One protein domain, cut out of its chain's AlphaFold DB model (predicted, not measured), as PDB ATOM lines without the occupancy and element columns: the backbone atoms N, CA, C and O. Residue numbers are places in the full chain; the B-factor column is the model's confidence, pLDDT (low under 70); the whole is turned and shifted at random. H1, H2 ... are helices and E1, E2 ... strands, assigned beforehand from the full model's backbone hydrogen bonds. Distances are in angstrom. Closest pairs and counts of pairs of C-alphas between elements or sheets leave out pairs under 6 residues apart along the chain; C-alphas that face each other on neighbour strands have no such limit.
ATOM      1  N   GLN A 140     261.045 289.940 473.343       80.25
ATOM      2  CA  GLN A 140     261.681 289.859 472.022       80.25
ATOM      3  C   GLN A 140     261.327 291.043 471.108       80.25
ATOM      4  O   GLN A 140     260.993 290.875 469.939       80.25
ATOM      5  N   ARG A 141     261.359 292.272 471.648       79.25
ATOM      6  CA  ARG A 141     261.035 293.487 470.869       79.25
ATOM      7  C   ARG A 141     262.098 293.814 469.821       79.25
ATOM      8  O   ARG A 141     261.762 294.265 468.733       79.25
ATOM      9  N   ALA A 142     263.369 293.604 470.158       80.19
ATOM     10  CA  ALA A 142     264.469 293.782 469.216       80.19
ATOM     11  C   ALA A 142     264.601 292.528 468.346       80.19
ATOM     12  O   ALA A 142     264.690 291.419 468.873       80.19
ATOM     13  N   ARG A 143     264.625 292.709 467.024       81.56
ATOM     14  CA  ARG A 143     264.803 291.622 466.057       81.56
ATOM     15  C   ARG A 143     266.269 291.553 465.644       81.56
ATOM     16  O   ARG A 143     266.723 292.389 464.875       81.56
ATOM     17  N   PHE A 144     266.990 290.563 466.163       88.12
ATOM     18  CA  PHE A 144     268.385 290.300 465.776       88.12
ATOM     19  C   PHE A 144     268.530 289.163 464.766       88.12
ATOM     20  O   PHE A 144     269.589 289.002 464.171       88.12
ATOM     21  N   LEU A 145     267.471 288.374 464.578       88.56
ATOM     22  CA  LEU A 145     267.429 287.264 463.636       88.56
ATOM     23  C   LEU A 145     266.412 287.572 462.535       88.56
ATOM     24  O   LEU A 145     265.343 288.127 462.802       88.56
ATOM     25  N   SER A 146     266.737 287.186 461.307       88.56
ATOM     26  CA  SER A 146     265.873 287.300 460.130       88.56
ATOM     27  C   SER A 146     265.938 286.010 459.310       88.56
ATOM     28  O   SER A 146     266.862 285.217 459.475       88.56
ATOM     29  N   GLY A 147     264.940 285.769 458.453       89.81
ATOM     30  CA  GLY A 147     264.912 284.604 457.561       89.81
ATOM     31  C   GLY A 147     265.019 283.263 458.299       89.81
ATOM     32  O   GLY A 147     264.322 283.026 459.285       89.81
ATOM     33  N   ARG A 148     265.909 282.386 457.824       87.25
ATOM     34  CA  ARG A 148     266.105 281.028 458.359       87.25
ATOM     35  C   ARG A 148     266.508 280.993 459.847       87.25
ATOM     36  O   ARG A 148     265.897 280.225 460.584       87.25
ATOM     37  N   PRO A 149     267.446 281.822 460.347       87.31
ATOM     38  CA  PRO A 149     267.716 281.925 461.785       87.31
ATOM     39  C   PRO A 149     266.481 282.188 462.664       87.31
ATOM     40  O   PRO A 149     266.399 281.674 463.777       87.31
ATOM     41  N   LEU A 150     265.509 282.964 462.172       89.56
ATOM     42  CA  LEU A 150     264.263 283.213 462.900       89.56
ATOM     43  C   LEU A 150     263.348 281.976 462.921       89.56
ATOM     44  O   LEU A 150     262.656 281.757 463.909       89.56
ATOM     45  N   GLN A 151     263.360 281.157 461.865       88.38
ATOM     46  CA  GLN A 151     262.637 279.879 461.840       88.38
ATOM     47  C   GLN A 151     263.224 278.908 462.868       88.38
ATOM     48  O   GLN A 151     262.489 278.416 463.717       88.38
ATOM     49  N   VAL A 152     264.555 278.759 462.883       89.38
ATOM     50  CA  VAL A 152     265.270 277.922 463.866       89.38
ATOM     51  C   VAL A 152     264.918 278.326 465.299       89.38
ATOM     52  O   VAL A 152     264.679 277.466 466.140       89.38
ATOM     53  N   LEU A 153     264.828 279.630 465.587       91.25
ATOM     54  CA  LEU A 153     264.409 280.123 466.903       91.25
ATOM     55  C   LEU A 153     263.032 279.575 467.320       91.25
ATOM     56  O   LEU A 153     262.838 279.193 468.477       91.25
ATOM     57  N   TYR A 154     262.069 279.551 466.398       90.69
ATOM     58  CA  TYR A 154     260.718 279.068 466.678       90.69
ATOM     59  C   TYR A 154     260.606 277.543 466.733       90.69
ATOM     60  O   TYR A 154     259.692 277.048 467.388       90.69
ATOM     61  N   GLU A 155     261.557 276.826 466.137       91.75
ATOM     62  CA  GLU A 155     261.650 275.362 466.156       91.75
ATOM     63  C   GLU A 155     262.372 274.807 467.391       91.75
ATOM     64  O   GLU A 155     262.287 273.611 467.648       91.75
ATOM     65  N   LEU A 156     263.046 275.653 468.184       93.75
ATOM     66  CA  LEU A 156     263.728 275.208 469.402       93.75
ATOM     67  C   LEU A 156     262.783 274.475 470.364       93.75
ATOM     68  O   LEU A 156     261.775 275.041 470.807       93.75
ATOM     69  N   GLU A 157     263.193 273.278 470.776       92.94
ATOM     70  CA  GLU A 157     262.584 272.518 471.866       92.94
ATOM     71  C   GLU A 157     263.052 273.023 473.236       92.94
ATOM     72  O   GLU A 157     264.045 273.738 473.358       92.94
ATOM     73  N   VAL A 158     262.336 272.658 474.302       92.19
ATOM     74  CA  VAL A 158     262.693 273.062 475.674       92.19
ATOM     75  C   VAL A 158     264.099 272.578 476.029       92.19
ATOM     76  O   VAL A 158     264.425 271.417 475.814       92.19
ATOM     77  N   GLY A 159     264.924 273.466 476.585       91.69
ATOM     78  CA  GLY A 159     266.330 273.187 476.895       91.69
ATOM     79  C   GLY A 159     267.288 273.445 475.734       91.69
ATOM     80  O   GLY A 159     268.486 273.590 475.962       91.69
ATOM     81  N   GLN A 160     266.786 273.574 474.502       95.38
ATOM     82  CA  GLN A 160     267.622 273.914 473.358       95.38
ATOM     83  C   GLN A 160     267.906 275.416 473.293       95.38
ATOM     84  O   GLN A 160     267.148 276.266 473.784       95.38
ATOM     85  N   ARG A 161     269.007 275.743 472.615       95.88
ATOM     86  CA  ARG A 161     269.406 277.112 472.307       95.88
ATOM     87  C   ARG A 161     269.813 277.274 470.852       95.88
ATOM     88  O   ARG A 161     270.224 276.322 470.194       95.88
ATOM     89  N   THR A 162     269.784 278.512 470.373       95.69
ATOM     90  CA  THR A 162     270.470 278.862 469.126       95.69
ATOM     91  C   THR A 162     271.993 278.786 469.302       95.69
ATOM     92  O   THR A 162     272.505 278.869 470.429       95.69
ATOM     93  N   PRO A 163     272.759 278.729 468.197       94.75
ATOM     94  CA  PRO A 163     274.155 279.149 468.216       94.75
ATOM     95  C   PRO A 163     274.300 280.544 468.840       94.75
ATOM     96  O   PRO A 163     273.393 281.380 468.729       94.75
ATOM     97  N   ALA A 164     275.427 280.780 469.507       96.00
ATOM     98  CA  ALA A 164     275.748 282.099 470.030       96.00
ATOM     99  C   ALA A 164     276.250 283.011 468.904       96.00
ATOM    100  O   ALA A 164     276.947 282.567 467.992       96.00
ATOM    101  N   PHE A 165     275.887 284.284 468.972       95.38
ATOM    102  CA  PHE A 165     276.256 285.322 468.021       95.38
ATOM    103  C   PHE A 165     276.584 286.616 468.769       95.38
ATOM    104  O   PHE A 165     276.205 286.792 469.926       95.38
ATOM    105  N   LEU A 166     277.303 287.522 468.115       95.88
ATOM    106  CA  LEU A 166     277.656 288.812 468.696       95.88
ATOM    107  C   LEU A 166     276.636 289.872 468.297       95.88
ATOM    108  O   LEU A 166     276.232 289.955 467.138       95.88
ATOM    109  N   ILE A 167     276.266 290.713 469.255       94.38
ATOM    110  CA  ILE A 167     275.561 291.968 468.994       94.38
ATOM    111  C   ILE A 167     276.377 293.134 469.533       94.38
ATOM    112  O   ILE A 167     277.161 292.977 470.471       94.38
ATOM    113  N   LEU A 168     276.159 294.311 468.953       92.69
ATOM    114  CA  LEU A 168     276.618 295.567 469.527       92.69
ATOM    115  C   LEU A 168     275.512 296.142 470.403       92.69
ATOM    116  O   LEU A 168     274.349 296.239 470.001       92.69
ATOM    117  N   SER A 169     275.886 296.516 471.617       88.31
ATOM    118  CA  SER A 169     275.007 297.210 472.535       88.31
ATOM    119  C   SER A 169     274.585 298.559 471.961       88.31
ATOM    120  O   SER A 169     275.408 299.413 471.632       88.31
ATOM    121  N   SER A 170     273.274 298.776 471.929       81.62
ATOM    122  CA  SER A 170     272.662 300.077 471.652       81.62
ATOM    123  C   SER A 170     272.323 300.850 472.939       81.62
ATOM    124  O   SER A 170     271.485 301.753 472.913       81.62
ATOM    125  N   GLY A 171     272.839 300.411 474.093       72.44
ATOM    126  CA  GLY A 171     272.533 300.987 475.403       72.44
ATOM    127  C   GLY A 171     273.140 302.380 475.597       72.44
ATOM    128  O   GLY A 171     274.113 302.739 474.941       72.44
ATOM    129  N   ARG A 172     272.571 303.168 476.525       69.38
ATOM    130  CA  ARG A 172     273.069 304.525 476.829       69.38
ATOM    131  C   ARG A 172     274.447 304.517 477.498       69.38
ATOM    132  O   ARG A 172     275.235 305.412 477.231       69.38
ATOM    133  N   ARG A 173     274.726 303.520 478.348       73.56
ATOM    134  CA  ARG A 173     275.985 303.412 479.110       73.56
ATOM    135  C   ARG A 173     277.142 302.852 478.304       73.56
ATOM    136  O   ARG A 173     278.235 303.396 478.328       73.56
ATOM    137  N   TRP A 174     276.878 301.769 477.584       80.75
ATOM    138  CA  TRP A 174     277.901 300.987 476.904       80.75
ATOM    139  C   TRP A 174     277.550 300.889 475.432       80.75
ATOM    140  O   TRP A 174     277.065 299.854 474.980       80.75
ATOM    141  N   ARG A 175     277.712 301.988 474.692       83.31
ATOM    142  CA  ARG A 175     277.523 301.983 473.238       83.31
ATOM    143  C   ARG A 175     278.640 301.167 472.587       83.31
ATOM    144  O   ARG A 175     279.775 301.207 473.049       83.31
ATOM    145  N   ASP A 176     278.298 300.394 471.562       86.06
ATOM    146  CA  ASP A 176     279.236 299.590 470.763       86.06
ATOM    147  C   ASP A 176     279.966 298.479 471.535       86.06
ATOM    148  O   ASP A 176     280.852 297.808 471.004       86.06
ATOM    149  N   MET A 177     279.550 298.205 472.775       90.88
ATOM    150  CA  MET A 177     280.024 297.041 473.510       90.88
ATOM    151  C   MET A 177     279.564 295.759 472.812       90.88
ATOM    152  O   MET A 177     278.379 295.595 472.515       90.88
ATOM    153  N   ARG A 178     280.491 294.822 472.602       94.12
ATOM    154  CA  ARG A 178     280.191 293.495 472.064       94.12
ATOM    155  C   ARG A 178     279.643 292.569 473.145       94.12
ATOM    156  O   ARG A 178     280.238 292.397 474.209       94.12
ATOM    157  N   ILE A 179     278.501 291.962 472.845       95.75
ATOM    158  CA  ILE A 179     277.769 291.072 473.746       95.75
ATOM    159  C   ILE A 179     277.596 289.724 473.058       95.75
ATOM    160  O   ILE A 179     277.059 289.648 471.949       95.75
ATOM    161  N   VAL A 180     277.996 288.653 473.741       97.31
ATOM    162  CA  VAL A 180     277.686 287.284 473.324       97.31
ATOM    163  C   VAL A 180     276.228 287.014 473.648       97.31
ATOM    164  O   VAL A 180     275.801 287.127 474.796       97.31
ATOM    165  N   THR A 181     275.463 286.682 472.616       97.12
ATOM    166  CA  THR A 181     274.013 286.532 472.678       97.12
ATOM    167  C   THR A 181     273.589 285.185 472.123       97.12
ATOM    168  O   THR A 181     274.087 284.740 471.093       97.12
ATOM    169  N   PHE A 182     272.622 284.548 472.767       96.75
ATOM    170  CA  PHE A 182     271.883 283.424 472.195       96.75
ATOM    171  C   PHE A 182     270.440 283.442 472.694       96.75
ATOM    172  O   PHE A 182     270.098 284.173 473.623       96.75
ATOM    173  N   TYR A 183     269.575 282.648 472.075       96.06
ATOM    174  CA  TYR A 183     268.222 282.428 472.579       96.06
ATOM    175  C   TYR A 183     268.107 281.027 473.154       96.06
ATOM    176  O   TYR A 183     268.637 280.089 472.567       96.06
ATOM    177  N   ALA A 184     267.386 280.895 474.263       95.56
ATOM    178  CA  ALA A 184     267.065 279.626 474.899       95.56
ATOM    179  C   ALA A 184     265.547 279.451 475.002       95.56
ATOM    180  O   ALA A 184     264.810 280.403 475.292       95.56
ATOM    181  N   ARG A 185     265.077 278.223 474.785       94.31
ATOM    182  CA  ARG A 185     263.673 277.846 474.952       94.31
ATOM    183  C   ARG A 185     263.461 277.267 476.345       94.31
ATOM    184  O   ARG A 185     263.906 276.168 476.652       94.31
ATOM    185  N   LEU A 186     262.724 277.995 477.172       92.44
ATOM    186  CA  LEU A 186     262.420 277.617 478.552       92.44
ATOM    187  C   LEU A 186     261.086 276.868 478.669       92.44
ATOM    188  O   LEU A 186     260.896 276.062 479.574       92.44
ATOM    189  N   THR A 187     260.138 277.128 477.763       89.38
ATOM    190  CA  THR A 187     258.790 276.536 477.800       89.38
ATOM    191  C   THR A 187     258.345 276.074 476.432       89.38
ATOM    192  O   THR A 187     258.620 276.749 475.448       89.38
ATOM    193  N   SER A 188     257.611 274.958 476.386       86.62
ATOM    194  CA  SER A 188     257.062 274.419 475.144       86.62
ATOM    195  C   SER A 188     256.188 275.454 474.420       86.62
ATOM    196  O   SER A 188     255.290 276.028 475.050       86.62
ATOM    197  N   PRO A 189     256.386 275.663 473.103       84.69
ATOM    198  CA  PRO A 189     255.548 276.560 472.311       84.69
ATOM    199  C   PRO A 189     254.083 276.105 472.266       84.69
ATOM    200  O   PRO A 189     253.200 276.934 472.071       84.69
ATOM    201  N   ALA A 190     253.793 274.823 472.523       83.31
ATOM    202  CA  ALA A 190     252.421 274.322 472.617       83.31
ATOM    203  C   ALA A 190     251.627 274.952 473.779       83.31
ATOM    204  O   ALA A 190     250.406 275.033 473.713       83.31
ATOM    205  N   LEU A 191     252.309 275.417 474.835       79.25
ATOM    206  CA  LEU A 191     251.665 276.005 476.017       79.25
ATOM    207  C   LEU A 191     251.469 277.522 475.911       79.25
ATOM    208  O   LEU A 191     250.591 278.070 476.569       79.25
ATOM    209  N   VAL A 192     252.315 278.214 475.141       80.12
ATOM    210  CA  VAL A 192     252.414 279.689 475.160       80.12
ATOM    211  C   VAL A 192     252.547 280.333 473.781       80.12
ATOM    212  O   VAL A 192     252.801 281.533 473.666       80.12
ATOM    213  N   GLY A 193     252.371 279.541 472.729       83.12
ATOM    214  CA  GLY A 193     252.560 279.945 471.346       83.12
ATOM    215  C   GLY A 193     254.035 279.987 470.914       83.12
ATOM    216  O   GLY A 193     254.945 279.901 471.744       83.12
ATOM    217  N   PRO A 194     254.298 280.165 469.606       81.94
ATOM    218  CA  PRO A 194     255.643 280.041 469.030       81.94
ATOM    219  C   PRO A 194     256.683 281.000 469.626       81.94
ATOM    220  O   PRO A 194     257.836 280.622 469.849       81.94
ATOM    221  N   GLY A 195     256.274 282.240 469.918       80.50
ATOM    222  CA  GLY A 195     257.135 283.262 470.520       80.50
ATOM    223  C   GLY A 195     257.203 283.221 472.048       80.50
ATOM    224  O   GLY A 195     258.085 283.848 472.635       80.50
ATOM    225  N   GLY A 196     256.291 282.501 472.704       84.00
ATOM    226  CA  GLY A 196     256.280 282.357 474.153       84.00
ATOM    227  C   GLY A 196     257.358 281.384 474.631       84.00
ATOM    228  O   GLY A 196     257.746 280.455 473.926       84.00
ATOM    229  N   GLY A 197     257.860 281.584 475.850       87.62
ATOM    230  CA  GLY A 197     258.855 280.672 476.423       87.62
ATOM    231  C   GLY A 197     260.284 280.873 475.916       87.62
ATOM    232  O   GLY A 197     261.149 280.091 476.291       87.62
ATOM    233  N   LEU A 198     260.547 281.891 475.089       92.00
ATOM    234  CA  LEU A 198     261.890 282.247 474.626       92.00
ATOM    235  C   LEU A 198     262.526 283.306 475.525       92.00
ATOM    236  O   LEU A 198     261.967 284.390 475.703       92.00
ATOM    237  N   ALA A 199     263.737 283.033 476.000       93.75
ATOM    238  CA  ALA A 199     264.589 284.013 476.658       93.75
ATOM    239  C   ALA A 199     265.798 284.317 475.774       93.75
ATOM    240  O   ALA A 199     266.441 283.404 475.256       93.75
ATOM    241  N   ARG A 200     266.114 285.601 475.601       95.75
ATOM    242  CA  ARG A 200     267.403 286.010 475.044       95.75
ATOM    243  C   ARG A 200     268.391 286.128 476.194       95.75
ATOM    244  O   ARG A 200     268.077 286.747 477.206       95.75
ATOM    245  N   VAL A 201     269.549 285.522 476.018       96.81
ATOM    246  CA  VAL A 201     270.606 285.430 477.015       96.81
ATOM    247  C   VAL A 201     271.795 286.237 476.526       96.81
ATOM    248  O   VAL A 201     272.192 286.097 475.370       96.81
ATOM    249  N   GLU A 202     272.333 287.086 477.393       97.00
ATOM    250  CA  GLU A 202     273.426 288.011 477.090       97.00
ATOM    251  C   GLU A 202     274.553 287.882 478.122       97.00
ATOM    252  O   GLU A 202     274.290 287.808 479.321       97.00
ATOM    253  N   MET A 203     275.807 287.905 477.665       96.81
ATOM    254  CA  MET A 203     276.999 287.995 478.519       96.81
ATOM    255  C   MET A 203     278.117 288.799 477.837       96.81
ATOM    256  O   MET A 203     278.099 289.001 476.619       96.81
ATOM    257  N   SER A 204     279.116 289.235 478.609       95.62
ATOM    258  CA  SER A 204     280.291 289.936 478.069       95.62
ATOM    259  C   SER A 204     281.076 289.064 477.083       95.62
ATOM    260  O   SER A 204     281.449 287.936 477.413       95.62
ATOM    261  N   GLU A 205     281.400 289.604 475.899       96.12
ATOM    262  CA  GLU A 205     282.371 288.969 474.993       96.12
ATOM    263  C   GLU A 205     283.734 288.814 475.669       96.12
ATOM    264  O   GLU A 205     284.366 287.770 475.542       96.12
ATOM    265  N   GLN A 206     284.167 289.813 476.435       94.44
ATOM    266  CA  GLN A 206     285.460 289.789 477.106       94.44
ATOM    267  C   GLN A 206     285.543 288.653 478.129       94.44
ATOM    268  O   GLN A 206     286.532 287.926 478.146       94.44
ATOM    269  N   HIS A 207     284.492 288.445 478.929       94.81
ATOM    270  CA  HIS A 207     284.429 287.309 479.853       94.81
ATOM    271  C   HIS A 207     284.421 285.978 479.089       94.81
ATOM    272  O   HIS A 207     285.171 285.061 479.419       94.81
ATOM    273  N   PHE A 208     283.614 285.881 478.029       95.75
ATOM    274  CA  PHE A 208     283.524 284.669 477.219       95.75
ATOM    275  C   PHE A 208     284.864 284.303 476.561       95.75
ATOM    276  O   PHE A 208     285.250 283.138 476.549       95.75
ATOM    277  N   VAL A 209     285.598 285.287 476.040       95.12
ATOM    278  CA  VAL A 209     286.884 285.070 475.364       95.12
ATOM    279  C   VAL A 209     288.020 284.854 476.360       95.12
ATOM    280  O   VAL A 209     288.781 283.905 476.194       95.12
ATOM    281  N   ASN A 210     288.144 285.702 477.380       93.44
ATOM    282  CA  ASN A 210     289.331 285.725 478.239       93.44
ATOM    283  C   ASN A 210     289.220 284.765 479.425       93.44
ATOM    284  O   ASN A 210     290.207 284.137 479.794       93.44
ATOM    285  N   THR A 211     288.031 284.649 480.022       92.38
ATOM    286  CA  THR A 211     287.812 283.826 481.218       92.38
ATOM    287  C   THR A 211     287.291 282.448 480.838       92.38
ATOM    288  O   THR A 211     287.860 281.443 481.250       92.38
ATOM    289  N   ALA A 212     286.248 282.386 480.007       92.88
ATOM    290  CA  ALA A 212     285.675 281.119 479.555       92.88
ATOM    291  C   ALA A 212     286.407 280.514 478.344       92.88
ATOM    292  O   ALA A 212     286.036 279.436 477.902       92.88
ATOM    293  N   GLN A 213     287.423 281.183 477.784       95.50
ATOM    294  CA  GLN A 213     288.240 280.672 476.670       95.50
ATOM    295  C   GLN A 213     287.427 280.223 475.442       95.50
ATOM    296  O   GLN A 213     287.790 279.281 474.742       95.50
ATOM    297  N   ARG A 214     286.317 280.919 475.162       94.06
ATOM    298  CA  ARG A 214     285.346 280.580 474.108       94.06
ATOM    299  C   ARG A 214     284.715 279.192 474.275       94.06
ATOM    300  O   ARG A 214     284.312 278.570 473.293       94.06
ATOM    301  N   ASP A 215     284.599 278.716 475.510       95.50
ATOM    302  CA  ASP A 215     283.908 277.477 475.843       95.50
ATOM    303  C   ASP A 215     282.398 277.608 475.584       95.50
ATOM    304  O   ASP A 215     281.633 278.088 476.421       95.50
ATOM    305  N   PHE A 216     281.939 277.145 474.420       95.38
ATOM    306  CA  PHE A 216     280.514 277.132 474.081       95.38
ATOM    307  C   PHE A 216     279.684 276.214 474.989       95.38
ATOM    308  O   PHE A 216     278.472 276.420 475.084       95.38
ATOM    309  N   THR A 217     280.309 275.273 475.708       96.38
ATOM    310  CA  THR A 217     279.594 274.449 476.690       96.38
ATOM    311  C   THR A 217     279.111 275.283 477.881       96.38
ATOM    312  O   THR A 217     278.141 274.906 478.537       96.38
ATOM    313  N   LEU A 218     279.686 276.473 478.119       96.31
ATOM    314  CA  LEU A 218     279.130 277.457 479.052       96.31
ATOM    315  C   LEU A 218     277.718 277.894 478.639       96.31
ATOM    316  O   LEU A 218     276.829 277.957 479.484       96.31
ATOM    317  N   CYS A 219     277.487 278.155 477.349       97.19
ATOM    318  CA  CYS A 219     276.165 278.531 476.844       97.19
ATOM    319  C   CYS A 219     275.151 277.390 477.021       97.19
ATOM    320  O   CYS A 219     273.996 277.651 477.358       97.19
ATOM    321  N   ASP A 220     275.583 276.136 476.839       96.56
ATOM    322  CA  ASP A 220     274.751 274.945 477.070       96.56
ATOM    323  C   ASP A 220     274.392 274.777 478.550       96.56
ATOM    324  O   ASP A 220     273.224 274.562 478.888       96.56
ATOM    325  N   ARG A 221     275.373 274.949 479.447       95.94
ATOM    326  CA  ARG A 221     275.152 274.927 480.902       95.94
ATOM    327  C   ARG A 221     274.177 276.016 481.336       95.94
ATOM    328  O   ARG A 221     273.248 275.723 482.079       95.94
ATOM    329  N   ILE A 222     274.344 277.241 480.832       96.12
ATOM    330  CA  ILE A 222     273.425 278.349 481.118       96.12
ATOM    331  C   ILE A 222     272.010 278.002 480.638       96.12
ATOM    332  O   ILE A 222     271.070 278.099 481.418       96.12
ATOM    333  N   ALA A 223     271.835 277.564 479.386       95.62
ATOM    334  CA  ALA A 223     270.514 277.213 478.855       95.62
ATOM    335  C   ALA A 223     269.818 276.119 479.690       95.62
ATOM    336  O   ALA A 223     268.633 276.245 480.015       95.62
ATOM    337  N   THR A 224     270.576 275.094 480.088       93.81
ATOM    338  CA  THR A 224     270.105 274.001 480.951       93.81
ATOM    339  C   THR A 224     269.684 274.529 482.321       93.81
ATOM    340  O   THR A 224     268.545 274.320 482.742       93.81
ATOM    341  N   GLN A 225     270.548 275.307 482.977       92.88
ATOM    342  CA  GLN A 225     270.278 275.869 484.300       92.88
ATOM    343  C   GLN A 225     269.060 276.808 484.289       92.88
ATOM    344  O   GLN A 225     268.241 276.777 485.204       92.88
ATOM    345  N   LEU A 226     268.871 277.613 483.239       92.94
ATOM    346  CA  LEU A 226     267.683 278.464 483.106       92.94
ATOM    347  C   LEU A 226     266.382 277.651 483.032       92.94
ATOM    348  O   LEU A 226     265.353 278.092 483.548       92.94
ATOM    349  N   CYS A 227     266.414 276.468 482.415       90.75
ATOM    350  CA  CYS A 227     265.257 275.573 482.369       90.75
ATOM    351  C   CYS A 227     264.951 274.966 483.743       90.75
ATOM    352  O   CYS A 227     263.779 274.859 484.113       90.75
ATOM    353  N   GLU A 228     265.983 274.621 484.513       90.00
ATOM    354  CA  GLU A 228     265.845 274.124 485.886       90.00
ATOM    355  C   GLU A 228     265.273 275.189 486.826       90.00
ATOM    356  O   GLU A 228     264.390 274.894 487.635       90.00
ATOM    357  N   LEU A 229     265.725 276.436 486.673       89.06
ATOM    358  CA  LEU A 229     265.290 277.583 487.470       89.06
ATOM    359  C   LEU A 229     263.921 278.138 487.055       89.06
ATOM    360  O   LEU A 229     263.409 279.042 487.713       89.06
ATOM    361  N   ARG A 230     263.310 277.653 485.968       87.75
ATOM    362  CA  ARG A 230     262.022 278.162 485.479       87.75
ATOM    363  C   ARG A 230     260.888 277.902 486.478       87.75
ATOM    364  O   ARG A 230     260.735 276.807 487.016       87.75
ATOM    365  N   THR A 231     260.003 278.888 486.615       82.38
ATOM    366  CA  THR A 231     258.726 278.759 487.333       82.38
ATOM    367  C   THR A 231     257.867 277.646 486.715       82.38
ATOM    368  O   THR A 231     257.505 277.707 485.541       82.38
ATOM    369  N   ARG A 232     257.476 276.641 487.507       72.88
ATOM    370  CA  ARG A 232     256.631 275.516 487.041       72.88
ATOM    371  C   ARG A 232     255.122 275.780 487.147       72.88
ATOM    372  O   ARG A 232     254.324 275.011 486.623       72.88
ATOM    373  N   GLY A 233     254.720 276.848 487.838       62.44
ATOM    374  CA  GLY A 233     253.315 277.154 488.121       62.44
ATOM    375  C   GLY A 233     252.533 277.652 486.902       62.44
ATOM    376  O   GLY A 233     252.873 278.683 486.325       62.44
ATOM    377  N   VAL A 234     251.437 276.959 486.572       56.09
ATOM    378  CA  VAL A 234     250.544 277.247 485.429       56.09
ATOM    379  C   VAL A 234     249.656 278.484 485.655       56.09
ATOM    380  O   VAL A 234     249.193 279.103 484.706       56.09
ATOM    381  N   SER A 235     249.444 278.886 486.915       56.84
ATOM    382  CA  SER A 235     248.567 280.006 487.295       56.84
ATOM    383  C   SER A 235     249.197 281.394 487.142       56.84
ATOM    384  O   SER A 235     248.514 282.402 487.319       56.84
ATOM    385  N   TYR A 236     250.490 281.478 486.819       57.34
ATOM    386  CA  TYR A 236     251.160 282.755 486.592       57.34
ATOM    387  C   TYR A 236     251.184 283.064 485.096       57.34
ATOM    388  O   TYR A 236     251.881 282.396 484.336       57.34
ATOM    389  N   ALA A 237     250.477 284.117 484.673       53.59
ATOM    390  CA  ALA A 237     250.354 284.518 483.264       53.59
ATOM    391  C   ALA A 237     251.706 284.760 482.550       53.59
ATOM    392  O   ALA A 237     251.770 284.760 481.324       53.59
ATOM    393  N   ARG A 238     252.801 284.952 483.305       58.75
ATOM    394  CA  ARG A 238     254.182 285.103 482.800       58.75
ATOM    395  C   ARG A 238     255.113 283.937 483.174       58.75
ATOM    396  O   ARG A 238     256.329 284.043 483.001       58.75
ATOM    397  N   GLY A 239     254.576 282.828 483.686       60.75
ATOM    398  CA  GLY A 239     255.340 281.686 484.213       60.75
ATOM    399  C   GLY A 239     256.283 281.053 483.194       60.75
ATOM    400  O   GLY A 239     257.370 280.615 483.551       60.75
ATOM    401  N   ALA A 240     255.936 281.117 481.907       63.78
ATOM    402  CA  ALA A 240     256.700 280.477 480.842       63.78
ATOM    403  C   ALA A 240     258.124 281.021 480.619       63.78
ATOM    404  O   ALA A 240     258.936 280.357 479.976       63.78
ATOM    405  N   VAL A 241     258.440 282.217 481.115       68.62
ATOM    406  CA  VAL A 241     259.775 282.835 480.980       68.62
ATOM    407  C   VAL A 241     260.288 283.429 482.292       68.62
ATOM    408  O   VAL A 241     261.316 284.098 482.312       68.62
ATOM    409  N   THR A 242     259.570 283.219 483.395       81.56
ATOM    410  CA  THR A 242     259.973 283.734 484.707       81.56
ATOM    411  C   THR A 242     260.765 282.665 485.445       81.56
ATOM    412  O   THR A 242     260.331 281.515 485.530       81.56
TER     413      THR A 242
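AT A GLANCE: This is residues 140 to 242 of the 273 residues of an uncharacterized protein of Chloroflexi bacterium (UniProt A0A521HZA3). A strongly twisted sheet of three strands makes the body, with the longest helix, H4, packed slantwise over E2 and E3, and H3 across one end of the sheet. The tip of the hairpin E1 and E2, residues 170 to 175, sticks out; H1 only grazes the sheet, and at the far end from H3 lie the short H2 and a tail, residues 229 to 242, that loops out past H4 and folds back. The printed part has 103 residues, with four named helices and three named strands in the order H1 E1 E2 H2 E3 H3 H4; the sheet runs E1, E2, E3, antiparallel throughout. The class is mixed, helices and strands, and the whole is compact, with a radius of gyration of the C-alphas of 14.3 A and spans of 40 by 28 by 26 A.

IN THESE COORDINATES: Start at Gln 140 and go on to C-alpha 148 at (266.105, 281.028, 458.359), where H1 begins; it runs to residue 155, 10.6 A. E1 is residues 165 to 170, 15.6 A, and E2 is residues 175 to 185, 27.9 A, with a bend of 65 degrees at residue 178. Then come H2, residues 189 to 192, and E3, residues 198 to 204, 20.2 A. H3, residues 205 to 211, follows E3 directly. H4, residues 217 to 228, 16.5 A, ends at C-alpha 228, (265.845, 274.124, 485.886).

HOW THE PARTS SIT: Look first at the inner strand E2. It forms a hairpin with E1, where N 167 and O 179 are 3.0 A apart, within hydrogen-bond range. On its other side E3 is antiparallel, with N 182 and O 201 at 3.1 A, also within range. H3 and H4 are on one face of the sheet, making two layers, a sheet with helices on one face. H4 has a height over the sheet of 9.4 A and runs slantwise to the strands, at 47 degrees to E2 on the local plane; its closest C-alpha pair with E2 is Ala 184 and Ala 223, 5.8 A. H3 lies over E3 and runs across the strands, at 81 degrees on the local plane; its height over the sheet is 6.7 A, and its closest C-alpha pair with E2 is Ile 179 and Glu 205, 5.2 A. H1 only grazes the sheet with residues 153 to 155; the closest C-alphas of H1 and E2 are those of Leu 153 and Tyr 183, 7.2 A apart. H2 is not on the sheet, and H3 and H4 are apart. In H1, H3 and H4 every O i to N i+4 pair is within hydrogen-bond range; H2 is too short for one.

THE WHOLE: The two C-alphas farthest apart are those of Asn 210 and Ser 235, 42.1 A. The printed part has no cut; the link from H1 to E1 is short and the other links between named elements are tight. The mean pLDDT of the printed part is 87.5, and it falls under 70 at residue 172 and residues 233 to 241.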